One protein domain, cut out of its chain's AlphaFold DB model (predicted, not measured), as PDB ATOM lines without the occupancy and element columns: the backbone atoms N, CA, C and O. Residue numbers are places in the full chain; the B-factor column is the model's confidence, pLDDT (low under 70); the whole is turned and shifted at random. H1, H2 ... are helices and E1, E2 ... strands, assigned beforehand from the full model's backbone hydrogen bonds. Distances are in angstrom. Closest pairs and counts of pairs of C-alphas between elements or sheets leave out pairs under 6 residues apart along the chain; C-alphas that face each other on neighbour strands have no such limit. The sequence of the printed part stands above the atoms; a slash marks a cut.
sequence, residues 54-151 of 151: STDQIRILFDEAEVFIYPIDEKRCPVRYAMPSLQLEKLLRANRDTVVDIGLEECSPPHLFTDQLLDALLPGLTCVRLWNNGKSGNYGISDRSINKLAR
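AT A GLANCE: This is residues 54 to 151 of the 151 residues of the protein "F-box domain protein" of Ancylostoma ceylanicum (UniProt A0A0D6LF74). One twisted four-stranded sheet has H1 covering E2 and E1 on one face, H2 farther off on that same side, and H3 beside the edge strand E4. A long loop, residues 72 to 84, swings past E2 before H1. The 98 printed residues hold E1, E2, H1, E3, H2, E4 and H3 in chain order; the mixed sheet runs E2, E1, E3, E4. The class is mixed, helices and strands, with 45 residues in named elements, under half. The whole is compact, with a radius of gyration of the C-alphas of 12.5 A and spans of 33 by 30 by 24 A.

HOW THE PARTS SIT: Start at E1, residues 57 to 63, which forms an antiparallel hairpin with E2, residues 66 to 71; N 59 and O 70 are within hydrogen-bond range at 3.1 A. H1, residues 85 to 94, is on the sheet over E2 and E1, at a height of 10.7 A; its closest C-alphas to E2 are Ser 85 and Val 67, 7.4 A. E3, residues 101 to 105, is parallel to E1, with N 60 and O 103 at 2.8 A. H2, residues 115 to 119, is close to H1 but not clearly touching; their closest C-alphas, Leu 117 and Glu 89, are 5.8 A apart. E4, residues 127 to 131, is parallel to E3, with N 104 and O 129 at 2.8 A; E3, H2 and E4 make a strand-helix-strand unit, parallel strands joined through a helix, with a right-handed crossover. H3, residues 143 to 149, touches H2, closest at the C-alphas of Ser 145 and Asp 115, 5.9 A, and only grazes the sheet. Every O i to N i+4 pair is within range in H2, 4 of 6 in H1, and 1 of 3 in H3, where 3 of 4 O i to N i+3 pairs are.

IN THESE COORDINATES: Find C-alpha 57 at (12.691, 14.456, 11.503); from there E1 runs 19.7 A, and E2 returns over 16.1 A. H1 starts at C-alpha 85, (27.309, 26.044, 9.963), and spans 14.6 A. H3 ends at C-alpha 149, (5.239, 24.657, 3.376).

THE WHOLE: The C-alphas of Glu 64 and Arg 151, the two farthest apart, are 35.5 A apart. The printed part has no cut; the links E2 to H1 and E4 to H3 are long. The model's pLDDT is under 70 at residues 62 to 68, 70 to 86 and 150 to 151.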
ATOM      1  N   SER A  54      19.353   8.629   8.648       75.06
ATOM      2  CA  SER A  54      18.354   7.557   8.760       75.06
ATOM      3  C   SER A  54      17.064   8.023   9.445       75.06
ATOM      4  O   SER A  54      16.383   7.226  10.086       75.06
ATOM      5  N   THR A  55      16.769   9.321   9.359       74.00
ATOM      6  CA  THR A  55      15.630   9.968  10.007       74.00
ATOM      7  C   THR A  55      15.032  11.013   9.084       74.00
ATOM      8  O   THR A  55      15.742  11.656   8.307       74.00
ATOM      9  N   ASP A  56      13.722  11.157   9.189       77.62
ATOM     10  CA  ASP A  56      12.900  12.121   8.478       77.62
ATOM     11  C   ASP A  56      12.636  13.393   9.289       77.62
ATOM     12  O   ASP A  56      12.277  14.428   8.726       77.62
ATOM     13  N   GLN A  57      12.880  13.340  10.596       78.75
ATOM     14  CA  GLN A  57      12.691  14.456  11.503       78.75
ATOM     15  C   GLN A  57      13.999  14.815  12.188       78.75
ATOM     16  O   GLN A  57      14.617  13.978  12.847       78.75
ATOM     17  N   ILE A  58      14.400  16.075  12.087       77.69
ATOM     18  CA  ILE A  58      15.615  16.571  12.722       77.69
ATOM     19  C   ILE A  58      15.312  17.745  13.639       77.69
ATOM     20  O   ILE A  58      14.569  18.655  13.296       77.69
ATOM     21  N   ARG A  59      15.933  17.770  14.811       79.25
ATOM     22  CA  ARG A  59      16.015  18.976  15.645       79.25
ATOM     23  C   ARG A  59      17.430  19.501  15.607       79.25
ATOM     24  O   ARG A  59      18.329  18.693  15.789       79.25
ATOM     25  N   ILE A  60      17.599  20.805  15.427       78.06
ATOM     26  CA  ILE A  60      18.868  21.514  15.519       78.06
ATOM     27  C   ILE A  60      18.915  22.270  16.840       78.06
ATOM     28  O   ILE A  60      18.065  23.120  17.106       78.06
ATOM     29  N   LEU A  61      19.925  21.956  17.648       73.75
ATOM     30  CA  LEU A  61      20.409  22.844  18.701       73.75
ATOM     31  C   LEU A  61      21.738  23.412  18.232       73.75
ATOM     32  O   LEU A  61      22.522  22.695  17.607       73.75
ATOM     33  N   PHE A  62      21.974  24.685  18.522       68.31
ATOM     34  CA  PHE A  62      23.257  25.308  18.249       68.31
ATOM     35  C   PHE A  62      23.750  25.976  19.519       68.31
ATOM     36  O   PHE A  62      23.241  27.027  19.909       68.31
ATOM     37  N   ASP A  63      24.725  25.323  20.140       63.38
ATOM     38  CA  ASP A  63      25.433  25.774  21.332       63.38
ATOM     39  C   ASP A  63      26.934  25.664  21.046       63.38
ATOM     40  O   ASP A  63      27.359  24.740  20.354       63.38
ATOM     41  N   GLU A  64      27.719  26.650  21.475       60.78
ATOM     42  CA  GLU A  64      29.185  26.696  21.297       60.78
ATOM     43  C   GLU A  64      29.734  26.311  19.894       60.78
ATOM     44  O   GLU A  64      30.837  25.782  19.778       60.78
ATOM     45  N   ALA A  65      29.018  26.628  18.804       56.28
ATOM     46  CA  ALA A  65      29.388  26.282  17.417       56.28
ATOM     47  C   ALA A  65      29.139  24.828  16.962       56.28
ATOM     48  O   ALA A  65      29.673  24.415  15.929       56.28
ATOM     49  N   GLU A  66      28.289  24.075  17.663       60.78
ATOM     50  CA  GLU A  66      27.939  22.694  17.314       60.78
ATOM     51  C   GLU A  66      26.469  22.546  16.886       60.78
ATOM     52  O   GLU A  66      25.567  22.982  17.594       60.78
ATOM     53  N   VAL A  67      26.209  21.893  15.743       65.69
ATOM     54  CA  VAL A  67      24.851  21.544  15.280       65.69
ATOM     55  C   VAL A  67      24.450  20.148  15.758       65.69
ATOM     56  O   VAL A  67      24.777  19.134  15.139       65.69
ATOM     57  N   PHE A  68      23.631  20.073  16.796       66.38
ATOM     58  CA  PHE A  68      23.086  18.798  17.258       66.38
ATOM     59  C   PHE A  68      21.875  18.402  16.419       66.38
ATOM     60  O   PHE A  68      20.929  19.171  16.380       66.38
ATOM     61  N   ILE A  69      21.880  17.219  15.792       70.62
ATOM     62  CA  ILE A  69      20.763  16.698  14.983       70.62
ATOM     63  C   ILE A  69      20.086  15.550  15.734       70.62
ATOM     64  O   ILE A  69      20.653  14.465  15.867       70.62
ATOM     65  N   TYR A  70      18.863  15.769  16.215       69.50
ATOM     66  CA  TYR A  70      18.095  14.728  16.902       69.50
ATOM     67  C   TYR A  70      17.124  14.061  15.928       69.50
ATOM     68  O   TYR A  70      16.218  14.761  15.480       69.50
ATOM     69  N   PRO A  71      17.252  12.752  15.633       67.25
ATOM     70  CA  PRO A  71      16.128  11.988  15.108       67.25
ATOM     71  C   PRO A  71      15.011  12.010  16.154       67.25
ATOM     72  O   PRO A  71      15.255  11.697  17.319       67.25
ATOM     73  N   ILE A  72      13.810  12.433  15.772       62.28
ATOM     74  CA  ILE A  72      12.726  12.699  16.740       62.28
ATOM     75  C   ILE A  72      11.927  11.433  17.087       62.28
ATOM     76  O   ILE A  72      11.145  11.435  18.035       62.28
ATOM     77  N   ASP A  73      12.208  10.313  16.418       59.50
ATOM     78  CA  ASP A  73      11.638   9.012  16.762       59.50
ATOM     79  C   ASP A  73      11.992   8.592  18.200       59.50
ATOM     80  O   ASP A  73      13.158   8.394  18.559       59.50
ATOM     81  N   GLU A  74      10.954   8.379  19.014       51.25
ATOM     82  CA  GLU A  74      10.969   8.286  20.485       51.25
ATOM     83  C   GLU A  74      11.751   7.106  21.112       51.25
ATOM     84  O   GLU A  74      11.579   6.801  22.292       51.25
ATOM     85  N   LYS A  75      12.628   6.404  20.384       53.84
ATOM     86  CA  LYS A  75      13.416   5.279  20.938       53.84
ATOM     87  C   LYS A  75      14.879   5.211  20.504       53.84
ATOM     88  O   LYS A  75      15.554   4.239  20.848       53.84
ATOM     89  N   ARG A  76      15.404   6.192  19.763       56.12
ATOM     90  CA  ARG A  76      16.822   6.201  19.357       56.12
ATOM     91  C   ARG A  76      17.604   7.281  20.097       56.12
ATOM     92  O   ARG A  76      17.157   8.414  20.221       56.12
ATOM     93  N   CYS A  77      18.791   6.920  20.588       54.69
ATOM     94  CA  CYS A  77      19.719   7.891  21.162       54.69
ATOM     95  C   CYS A  77      20.101   8.930  20.094       54.69
ATOM     96  O   CYS A  77      20.421   8.541  18.968       54.69
ATOM     97  N   PRO A  78      20.109  10.227  20.431       59.72
ATOM     98  CA  PRO A  78      20.429  11.267  19.468       59.72
ATOM     99  C   PRO A  78      21.868  11.156  18.972       59.72
ATOM    100  O   PRO A  78      22.797  10.956  19.760       59.72
ATOM    101  N   VAL A  79      22.055  11.309  17.660       64.69
ATOM    102  CA  VAL A  79      23.380  11.290  17.040       64.69
ATOM    103  C   VAL A  79      23.936  12.709  17.045       64.69
ATOM    104  O   VAL A  79      23.411  13.614  16.408       64.69
ATOM    105  N   ARG A  80      25.012  12.915  17.804       65.69
ATOM    106  CA  ARG A  80      25.612  14.239  17.999       65.69
ATOM    107  C   ARG A  80      26.646  14.531  16.913       65.69
ATOM    108  O   ARG A  80      27.689  13.865  16.839       65.69
ATOM    109  N   TYR A  81      26.379  15.561  16.119       64.31
ATOM    110  CA  TYR A  81      27.318  16.095  15.144       64.31
ATOM    111  C   TYR A  81      27.930  17.380  15.718       64.31
ATOM    112  O   TYR A  81      27.239  18.357  15.952       64.31
ATOM    113  N   ALA A  82      29.234  17.377  15.977       60.41
ATOM    114  CA  ALA A  82      29.961  18.621  16.206       60.41
ATOM    115  C   ALA A  82      30.249  19.190  14.815       60.41
ATOM    116  O   ALA A  82      31.034  18.588  14.079       60.41
ATOM    117  N   MET A  83      29.531  20.232  14.393       65.88
ATOM    118  CA  MET A  83      29.567  20.678  12.999       65.88
ATOM    119  C   MET A  83      29.461  22.204  12.861       65.88
ATOM    120  O   MET A  83      28.499  22.778  13.371       65.88
ATOM    121  N   PRO A  84      30.375  22.858  12.116       61.69
ATOM    122  CA  PRO A  84      30.238  24.257  11.722       61.69
ATOM    123  C   PRO A  84      29.096  24.474  10.712       61.69
ATOM    124  O   PRO A  84      28.772  23.618   9.890       61.69
ATOM    125  N   SER A  85      28.522  25.676  10.716       60.16
ATOM    126  CA  SER A  85      27.309  26.044   9.963       60.16
ATOM    127  C   SER A  85      27.364  25.857   8.444       60.16
ATOM    128  O   SER A  85      26.346  25.539   7.836       60.16
ATOM    129  N   LEU A  86      28.536  25.994   7.814       60.94
ATOM    130  CA  LEU A  86      28.689  25.803   6.364       60.94
ATOM    131  C   LEU A  86      28.406  24.352   5.932       60.94
ATOM    132  O   LEU A  86      27.924  24.099   4.829       60.94
ATOM    133  N   GLN A  87      28.697  23.390   6.806       73.12
ATOM    134  CA  GLN A  87      28.463  21.972   6.546       73.12
ATOM    135  C   GLN A  87      27.001  21.577   6.758       73.12
ATOM    136  O   GLN A  87      26.529  20.615   6.152       73.12
ATOM    137  N   LEU A  88      26.271  22.351   7.565       77.12
ATOM    138  CA  LEU A  88      24.863  22.108   7.832       77.12
ATOM    139  C   LEU A  88      24.029  22.240   6.558       77.12
ATOM    140  O   LEU A  88      23.278  21.326   6.243       77.12
ATOM    141  N   GLU A  89      24.188  23.323   5.791       80.19
ATOM    142  CA  GLU A  89      23.414  23.518   4.554       80.19
ATOM    143  C   GLU A  89      23.647  22.369   3.560       80.19
ATOM    144  O   GLU A  89      22.700  21.841   2.977       80.19
ATOM    145  N   LYS A  90      24.904  21.934   3.402       78.31
ATOM    146  CA  LYS A  90      25.252  20.809   2.526       78.31
ATOM    147  C   LYS A  90      24.635  19.504   3.007       78.31
ATOM    148  O   LYS A  90      24.086  18.760   2.196       78.31
ATOM    149  N   LEU A  91      24.696  19.239   4.314       79.81
ATOM    150  CA  LEU A  91      24.059  18.071   4.904       79.81
ATOM    151  C   LEU A  91      22.549  18.103   4.657       79.81
ATOM    152  O   LEU A  91      22.001  17.110   4.191       79.81
ATOM    153  N   LEU A  92      21.883  19.228   4.910       85.56
ATOM    154  CA  LEU A  92      20.450  19.367   4.657       85.56
ATOM    155  C   LEU A  92      20.125  19.123   3.181       85.56
ATOM    156  O   LEU A  92      19.294  18.276   2.876       85.56
ATOM    157  N   ARG A  93      20.861  19.753   2.258       84.81
ATOM    158  CA  ARG A  93      20.673  19.563   0.813       84.81
ATOM    159  C   ARG A  93      20.850  18.108   0.387       84.81
ATOM    160  O   ARG A  93      20.081  17.607  -0.428       84.81
ATOM    161  N   ALA A  94      21.839  17.418   0.949       82.12
ATOM    162  CA  ALA A  94      22.056  16.003   0.685       82.12
ATOM    163  C   ALA A  94      20.904  15.130   1.207       82.12
ATOM    164  O   ALA A  94      20.676  14.059   0.655       82.12
ATOM    165  N   ASN A  95      20.193  15.567   2.244       84.50
ATOM    166  CA  ASN A  95      19.110  14.828   2.895       84.50
ATOM    167  C   ASN A  95      17.716  15.386   2.565       84.50
ATOM    168  O   ASN A  95      16.748  15.046   3.238       84.50
ATOM    169  N   ARG A  96      17.603  16.217   1.523       87.88
ATOM    170  CA  ARG A  96      16.359  16.900   1.134       87.88
ATOM    171  C   ARG A  96      15.179  15.971   0.837       87.88
ATOM    172  O   ARG A  96      14.039  16.389   0.973       87.88
ATOM    173  N   ASP A  97      15.457  14.741   0.404       85.62
ATOM    174  CA  ASP A  97      14.426  13.763   0.030       85.62
ATOM    175  C   ASP A  97      14.012  12.876   1.211       85.62
ATOM    176  O   ASP A  97      13.015  12.163   1.133       85.62
ATOM    177  N   THR A  98      14.792  12.886   2.295       84.62
ATOM    178  CA  THR A  98      14.551  12.049   3.473       84.62
ATOM    179  C   THR A  98      14.060  12.865   4.654       84.62
ATOM    180  O   THR A  98      13.180  12.400   5.362       84.62
ATOM    181  N   VAL A  99      14.605  14.067   4.867       87.50
ATOM    182  CA  VAL A  99      14.231  14.961   5.966       87.50
ATOM    183  C   VAL A  99      13.039  15.819   5.554       87.50
ATOM    184  O   VAL A  99      13.158  16.690   4.696       87.50
ATOM    185  N   VAL A 100      11.903  15.596   6.212       88.31
ATOM    186  CA  VAL A 100      10.623  16.267   5.945       88.31
ATOM    187  C   VAL A 100      10.150  17.139   7.108       88.31
ATOM    188  O   VAL A 100       9.209  17.916   6.934       88.31
ATOM    189  N   ASP A 101      10.788  17.050   8.274       88.56
ATOM    190  CA  ASP A 101      10.485  17.857   9.458       88.56
ATOM    191  C   ASP A 101      11.779  18.392  10.086       88.56
ATOM    192  O   ASP A 101      12.708  17.634  10.379       88.56
ATOM    193  N   ILE A 102      11.839  19.708  10.302       88.06
ATOM    194  CA  ILE A 102      12.952  20.377  10.978       88.06
ATOM    195  C   ILE A 102      12.474  21.211  12.169       88.06
ATOM    196  O   ILE A 102      11.569  22.038  12.065       88.06
ATOM    197  N   GLY A 103      13.132  21.039  13.313       88.38
ATOM    198  CA  GLY A 103      12.995  21.885  14.494       88.38
ATOM    199  C   GLY A 103      14.236  22.742  14.719       88.38
ATOM    200  O   GLY A 103      15.343  22.214  14.710       88.38
ATOM    201  N   LEU A 104      14.065  24.041  14.955       86.75
ATOM    202  CA  LEU A 104      15.124  24.957  15.388       86.75
ATOM    203  C   LEU A 104      14.818  25.428  16.810       86.75
ATOM    204  O   LEU A 104      13.837  26.145  17.014       86.75
ATOM    205  N   GLU A 105      15.644  25.043  17.783       85.00
ATOM    206  CA  GLU A 105      15.428  25.369  19.197       85.00
ATOM    207  C   GLU A 105      16.607  26.182  19.755       85.00
ATOM    208  O   GLU A 105      17.742  25.717  19.786       85.00
ATOM    209  N   GLU A 106      16.326  27.426  20.160       81.69
ATOM    210  CA  GLU A 106      17.261  28.364  20.819       81.69
ATOM    211  C   GLU A 106      18.632  28.528  20.133       81.69
ATOM    212  O   GLU A 106      19.636  28.828  20.778       81.69
ATOM    213  N   CYS A 107      18.691  28.365  18.812       80.25
ATOM    214  CA  CYS A 107      19.952  28.293  18.093       80.25
ATOM    215  C   CYS A 107      20.705  29.637  18.095       80.25
ATOM    216  O   CYS A 107      20.127  30.687  17.793       80.25
ATOM    217  N   SER A 108      22.011  29.612  18.386       76.44
ATOM    218  CA  SER A 108      22.857  30.810  18.427       76.44
ATOM    219  C   SER A 108      24.193  30.608  17.701       76.44
ATOM    220  O   SER A 108      24.941  29.730  18.093       76.44
ATOM    221  N   PRO A 109      24.584  31.443  16.726       79.62
ATOM    222  CA  PRO A 109      23.966  32.728  16.446       79.62
ATOM    223  C   PRO A 109      22.789  32.614  15.456       79.62
ATOM    224  O   PRO A 109      22.859  31.873  14.473       79.62
ATOM    225  N   PRO A 110      21.706  33.388  15.655       80.94
ATOM    226  CA  PRO A 110      20.442  33.208  14.933       80.94
ATOM    227  C   PRO A 110      20.530  33.576  13.445       80.94
ATOM    228  O   PRO A 110      19.709  33.130  12.650       80.94
ATOM    229  N   HIS A 111      21.530  34.368  13.044       81.19
ATOM    230  CA  HIS A 111      21.727  34.796  11.656       81.19
ATOM    231  C   HIS A 111      22.175  33.659  10.726       81.19
ATOM    232  O   HIS A 111      22.180  33.839   9.513       81.19
ATOM    233  N   LEU A 112      22.562  32.504  11.273       79.56
ATOM    234  CA  LEU A 112      22.842  31.294  10.495       79.56
ATOM    235  C   LEU A 112      21.558  30.552  10.100       79.56
ATOM    236  O   LEU A 112      21.571  29.727   9.189       79.56
ATOM    237  N   PHE A 113      20.450  30.857  10.771       86.44
ATOM    238  CA  PHE A 113      19.153  30.229  10.569       86.44
ATOM    239  C   PHE A 113      18.296  31.161   9.726       86.44
ATOM    240  O   PHE A 113      17.605  32.040  10.238       86.44
ATOM    241  N   THR A 114      18.413  31.001   8.411       89.25
ATOM    242  CA  THR A 114      17.784  31.871   7.413       89.25
ATOM    243  C   THR A 114      16.871  31.086   6.481       89.25
ATOM    244  O   THR A 114      16.891  29.856   6.457       89.25
ATOM    245  N   ASP A 115      16.112  31.802   5.654       90.25
ATOM    246  CA  ASP A 115      15.362  31.212   4.540       90.25
ATOM    247  C   ASP A 115      16.219  30.291   3.648       90.25
ATOM    248  O   ASP A 115      15.743  29.246   3.214       90.25
ATOM    249  N   GLN A 116      17.499  30.625   3.428       89.56
ATOM    250  CA  GLN A 116      18.412  29.815   2.611       89.56
ATOM    251  C   GLN A 116      18.657  28.425   3.217       89.56
ATOM    252  O   GLN A 116      18.768  27.441   2.486       89.56
ATOM    253  N   LEU A 117      18.715  28.333   4.549       87.50
ATOM    254  CA  LEU A 117      18.878  27.056   5.237       87.50
ATOM    255  C   LEU A 117      17.660  26.151   5.009       87.50
ATOM    256  O   LEU A 117      17.820  24.963   4.738       87.50
ATOM    257  N   LEU A 118      16.447  26.713   5.082       89.12
ATOM    258  CA  LEU A 118      15.209  25.976   4.813       89.12
ATOM    259  C   LEU A 118      15.081  25.593   3.335       89.12
ATOM    260  O   LEU A 118      14.641  24.488   3.021       89.12
ATOM    261  N   ASP A 119      15.521  26.466   2.426       90.50
ATOM    262  CA  ASP A 119      15.542  26.201   0.984       90.50
ATOM    263  C   ASP A 119      16.381  24.964   0.620       90.50
ATOM    264  O   ASP A 119      16.089  24.312  -0.384       90.50
ATOM    265  N   ALA A 120      17.360  24.578   1.447       89.50
ATOM    266  CA  ALA A 120      18.127  23.349   1.249       89.50
ATOM    267  C   ALA A 120      17.280  22.067   1.373       89.50
ATOM    268  O   ALA A 120      17.627  21.059   0.760       89.50
ATOM    269  N   LEU A 121      16.178  22.100   2.132       88.75
ATOM    270  CA  LEU A 121      15.266  20.963   2.328       88.75
ATOM    271  C   LEU A 121      14.013  21.035   1.446       88.75
ATOM    272  O   LEU A 121      13.269  20.063   1.330       88.75
ATOM    273  N   LEU A 122      13.749  22.170   0.802       87.38
ATOM    274  CA  LEU A 122      12.586  22.315  -0.067       87.38
ATOM    275  C   LEU A 122      12.792  21.605  -1.421       87.38
ATOM    276  O   LEU A 122      13.914  21.533  -1.928       87.38
ATOM    277  N   PRO A 123      11.726  21.077  -2.053       88.31
ATOM    278  CA  PRO A 123      10.330  21.115  -1.610       88.31
ATOM    279  C   PRO A 123       9.928  19.961  -0.669       88.31
ATOM    280  O   PRO A 123       8.757  19.866  -0.335       88.31
ATOM    281  N   GLY A 124      10.851  19.078  -0.269       86.75
ATOM    282  CA  GLY A 124      10.537  17.889   0.542       86.75
ATOM    283  C   GLY A 124      10.112  18.198   1.980       86.75
ATOM    284  O   GLY A 124       9.459  17.382   2.626       86.75
ATOM    285  N   LEU A 125      10.450  19.389   2.476       89.12
ATOM    286  CA  LEU A 125      10.095  19.841   3.813       89.12
ATOM    287  C   LEU A 125       8.580  20.058   3.959       89.12
ATOM    288  O   LEU A 125       7.990  20.866   3.248       89.12
ATOM    289  N   THR A 126       7.971  19.374   4.924       88.81
ATOM    290  CA  THR A 126       6.526  19.419   5.222       88.81
ATOM    291  C   THR A 126       6.215  20.077   6.564       88.81
ATOM    292  O   THR A 126       5.115  20.589   6.766       88.81
ATOM    293  N   CYS A 127       7.180  20.100   7.487       88.25
ATOM    294  CA  CYS A 127       7.018  20.693   8.806       88.25
ATOM    295  C   CYS A 127       8.250  21.511   9.204       88.25
ATOM    296  O   CYS A 127       9.392  21.097   9.000       88.25
ATOM    297  N   VAL A 128       8.004  22.679   9.804       88.81
ATOM    298  CA  VAL A 128       9.024  23.500  10.458       88.81
ATOM    299  C   VAL A 128       8.526  23.876  11.847       88.81
ATOM    300  O   VAL A 128       7.450  24.454  11.994       88.81
ATOM    301  N   ARG A 129       9.335  23.596  12.871       87.06
ATOM    302  CA  ARG A 129       9.112  24.038  14.252       87.06
ATOM    303  C   ARG A 129      10.172  25.058  14.626       87.06
ATOM    304  O   ARG A 129      11.361  24.761  14.608       87.06
ATOM    305  N   LEU A 130       9.742  26.263  14.978       85.94
ATOM    306  CA  LEU A 130      10.632  27.331  15.421       85.94
ATOM    307  C   LEU A 130      10.379  27.596  16.900       85.94
ATOM    308  O   LEU A 130       9.286  28.009  17.281       85.94
ATOM    309  N   TRP A 131      11.400  27.384  17.723       85.06
ATOM    310  CA  TRP A 131      11.397  27.746  19.131       85.06
ATOM    311  C   TRP A 131      12.518  28.744  19.403       85.06
ATOM    312  O   TRP A 131      13.708  28.446  19.263       85.06
ATOM    313  N   ASN A 132      12.128  29.952  19.789       81.06
ATOM    314  CA  ASN A 132      13.049  31.023  20.124       81.06
ATOM    315  C   ASN A 132      12.488  31.809  21.310       81.06
ATOM    316  O   ASN A 132      11.439  32.440  21.205       81.06
ATOM    317  N   ASN A 133      13.190  31.764  22.442       82.06
ATOM    318  CA  ASN A 133      12.803  32.457  23.672       82.06
ATOM    319  C   ASN A 133      13.244  33.939  23.702       82.06
ATOM    320  O   ASN A 133      13.106  34.600  24.731       82.06
ATOM    321  N   GLY A 134      13.812  34.453  22.605       76.12
ATOM    322  CA  GLY A 134      14.280  35.829  22.446       76.12
ATOM    323  C   GLY A 134      15.705  36.094  22.943       76.12
ATOM    324  O   GLY A 134      16.251  37.154  22.641       76.12
ATOM    325  N   LYS A 135      16.348  35.157  23.656       80.75
ATOM    326  CA  LYS A 135      17.699  35.365  24.218       80.75
ATOM    327  C   LYS A 135      18.787  35.456  23.150       80.75
ATOM    328  O   LYS A 135      19.735  36.216  23.318       80.75
ATOM    329  N   SER A 136      18.639  34.701  22.064       74.88
ATOM    330  CA  SER A 136      19.645  34.613  20.999       74.88
ATOM    331  C   SER A 136      19.448  35.662  19.898       74.88
ATOM    332  O   SER A 136      20.312  35.781  19.042       74.88
ATOM    333  N   GLY A 137      18.360  36.445  19.914       83.44
ATOM    334  CA  GLY A 137      17.942  37.325  18.809       83.44
ATOM    335  C   GLY A 137      16.974  36.635  17.841       83.44
ATOM    336  O   GLY A 137      16.553  35.513  18.093       83.44
ATOM    337  N   ASN A 138      16.596  37.288  16.740       86.75
ATOM    338  CA  ASN A 138      15.603  36.760  15.789       86.75
ATOM    339  C   ASN A 138      16.254  35.930  14.673       86.75
ATOM    340  O   ASN A 138      17.280  36.337  14.127       86.75
ATOM    341  N   TYR A 139      15.633  34.805  14.297       88.25
ATOM    342  CA  TYR A 139      16.034  34.039  13.110       88.25
ATOM    343  C   TYR A 139      15.760  34.837  11.830       88.25
ATOM    344  O   TYR A 139      14.795  35.594  11.754       88.25
ATOM    345  N   GLY A 140      16.579  34.627  10.800       89.00
ATOM    346  CA  GLY A 140      16.393  35.203   9.465       89.00
ATOM    347  C   GLY A 140      15.392  34.430   8.597       89.00
ATOM    348  O   GLY A 140      15.548  34.398   7.377       89.00
ATOM    349  N   ILE A 141      14.434  33.740   9.219       89.19
ATOM    350  CA  ILE A 141      13.379  32.981   8.543       89.19
ATOM    351  C   ILE A 141      12.167  33.892   8.405       89.19
ATOM    352  O   ILE A 141      11.686  34.443   9.394       89.19
ATOM    353  N   SER A 142      11.683  34.051   7.180       89.44
ATOM    354  CA  SER A 142      10.551  34.912   6.862       89.44
ATOM    355  C   SER A 142       9.299  34.112   6.506       89.44
ATOM    356  O   SER A 142       9.350  32.926   6.165       89.44
ATOM    357  N   ASP A 143       8.160  34.807   6.475       86.81
ATOM    358  CA  ASP A 143       6.884  34.260   6.005       86.81
ATOM    359  C   ASP A 143       6.983  33.678   4.590       86.81
ATOM    360  O   ASP A 143       6.199  32.809   4.214       86.81
ATOM    361  N   ARG A 144       7.956  34.118   3.778       87.94
ATOM    362  CA  ARG A 144       8.180  33.572   2.436       87.94
ATOM    363  C   ARG A 144       8.468  32.076   2.483       87.94
ATOM    364  O   ARG A 144       7.921  31.354   1.655       87.94
ATOM    365  N   SER A 145       9.319  31.620   3.399       85.88
ATOM    366  CA  SER A 145       9.659  30.197   3.524       85.88
ATOM    367  C   SER A 145       8.530  29.411   4.173       85.88
ATOM    368  O   SER A 145       8.200  28.331   3.698       85.88
ATOM    369  N   ILE A 146       7.866  29.990   5.179       82.31
ATOM    370  CA  ILE A 146       6.706  29.373   5.843       82.31
ATOM    371  C   ILE A 146       5.582  29.115   4.827       82.31
ATOM    372  O   ILE A 146       5.033  28.019   4.759       82.31
ATOM    373  N   ASN A 147       5.298  30.085   3.956       85.44
ATOM    374  CA  ASN A 147       4.281  29.954   2.912       85.44
ATOM    375  C   ASN A 147       4.611  28.900   1.840       85.44
ATOM    376  O   ASN A 147       3.707  28.487   1.115       85.44
ATOM    377  N   LYS A 148       5.876  28.473   1.700       84.88
ATOM    378  CA  LYS A 148       6.242  27.366   0.797       84.88
ATOM    379  C   LYS A 148       5.839  26.001   1.367       84.88
ATOM    380  O   LYS A 148       5.684  25.081   0.579       84.88
ATOM    381  N   LEU A 149       5.651  25.890   2.686       80.19
ATOM    382  CA  LEU A 149       5.239  24.657   3.376       80.19
ATOM    383  C   LEU A 149       3.719  24.462   3.383       80.19
ATOM    384  O   LEU A 149       3.234  23.348   3.515       80.19
ATOM    385  N   ALA A 150       2.960  25.554   3.281       68.88
ATOM    386  CA  ALA A 150       1.499  25.548   3.348       68.88
ATOM    387  C   ALA A 150       0.812  25.238   2.000       68.88
ATOM    388  O   ALA A 150      -0.390  25.477   1.863       68.88
ATOM    389  N   ARG A 151       1.565  24.788   0.990       59.31
ATOM    390  CA  ARG A 151       1.089  24.503  -0.372       59.31
ATOM    391  C   ARG A 151       1.142  23.015  -0.654       59.31
ATOM    392  O   ARG A 151       0.191  22.542  -1.311       59.31
TER     393      ARG A 151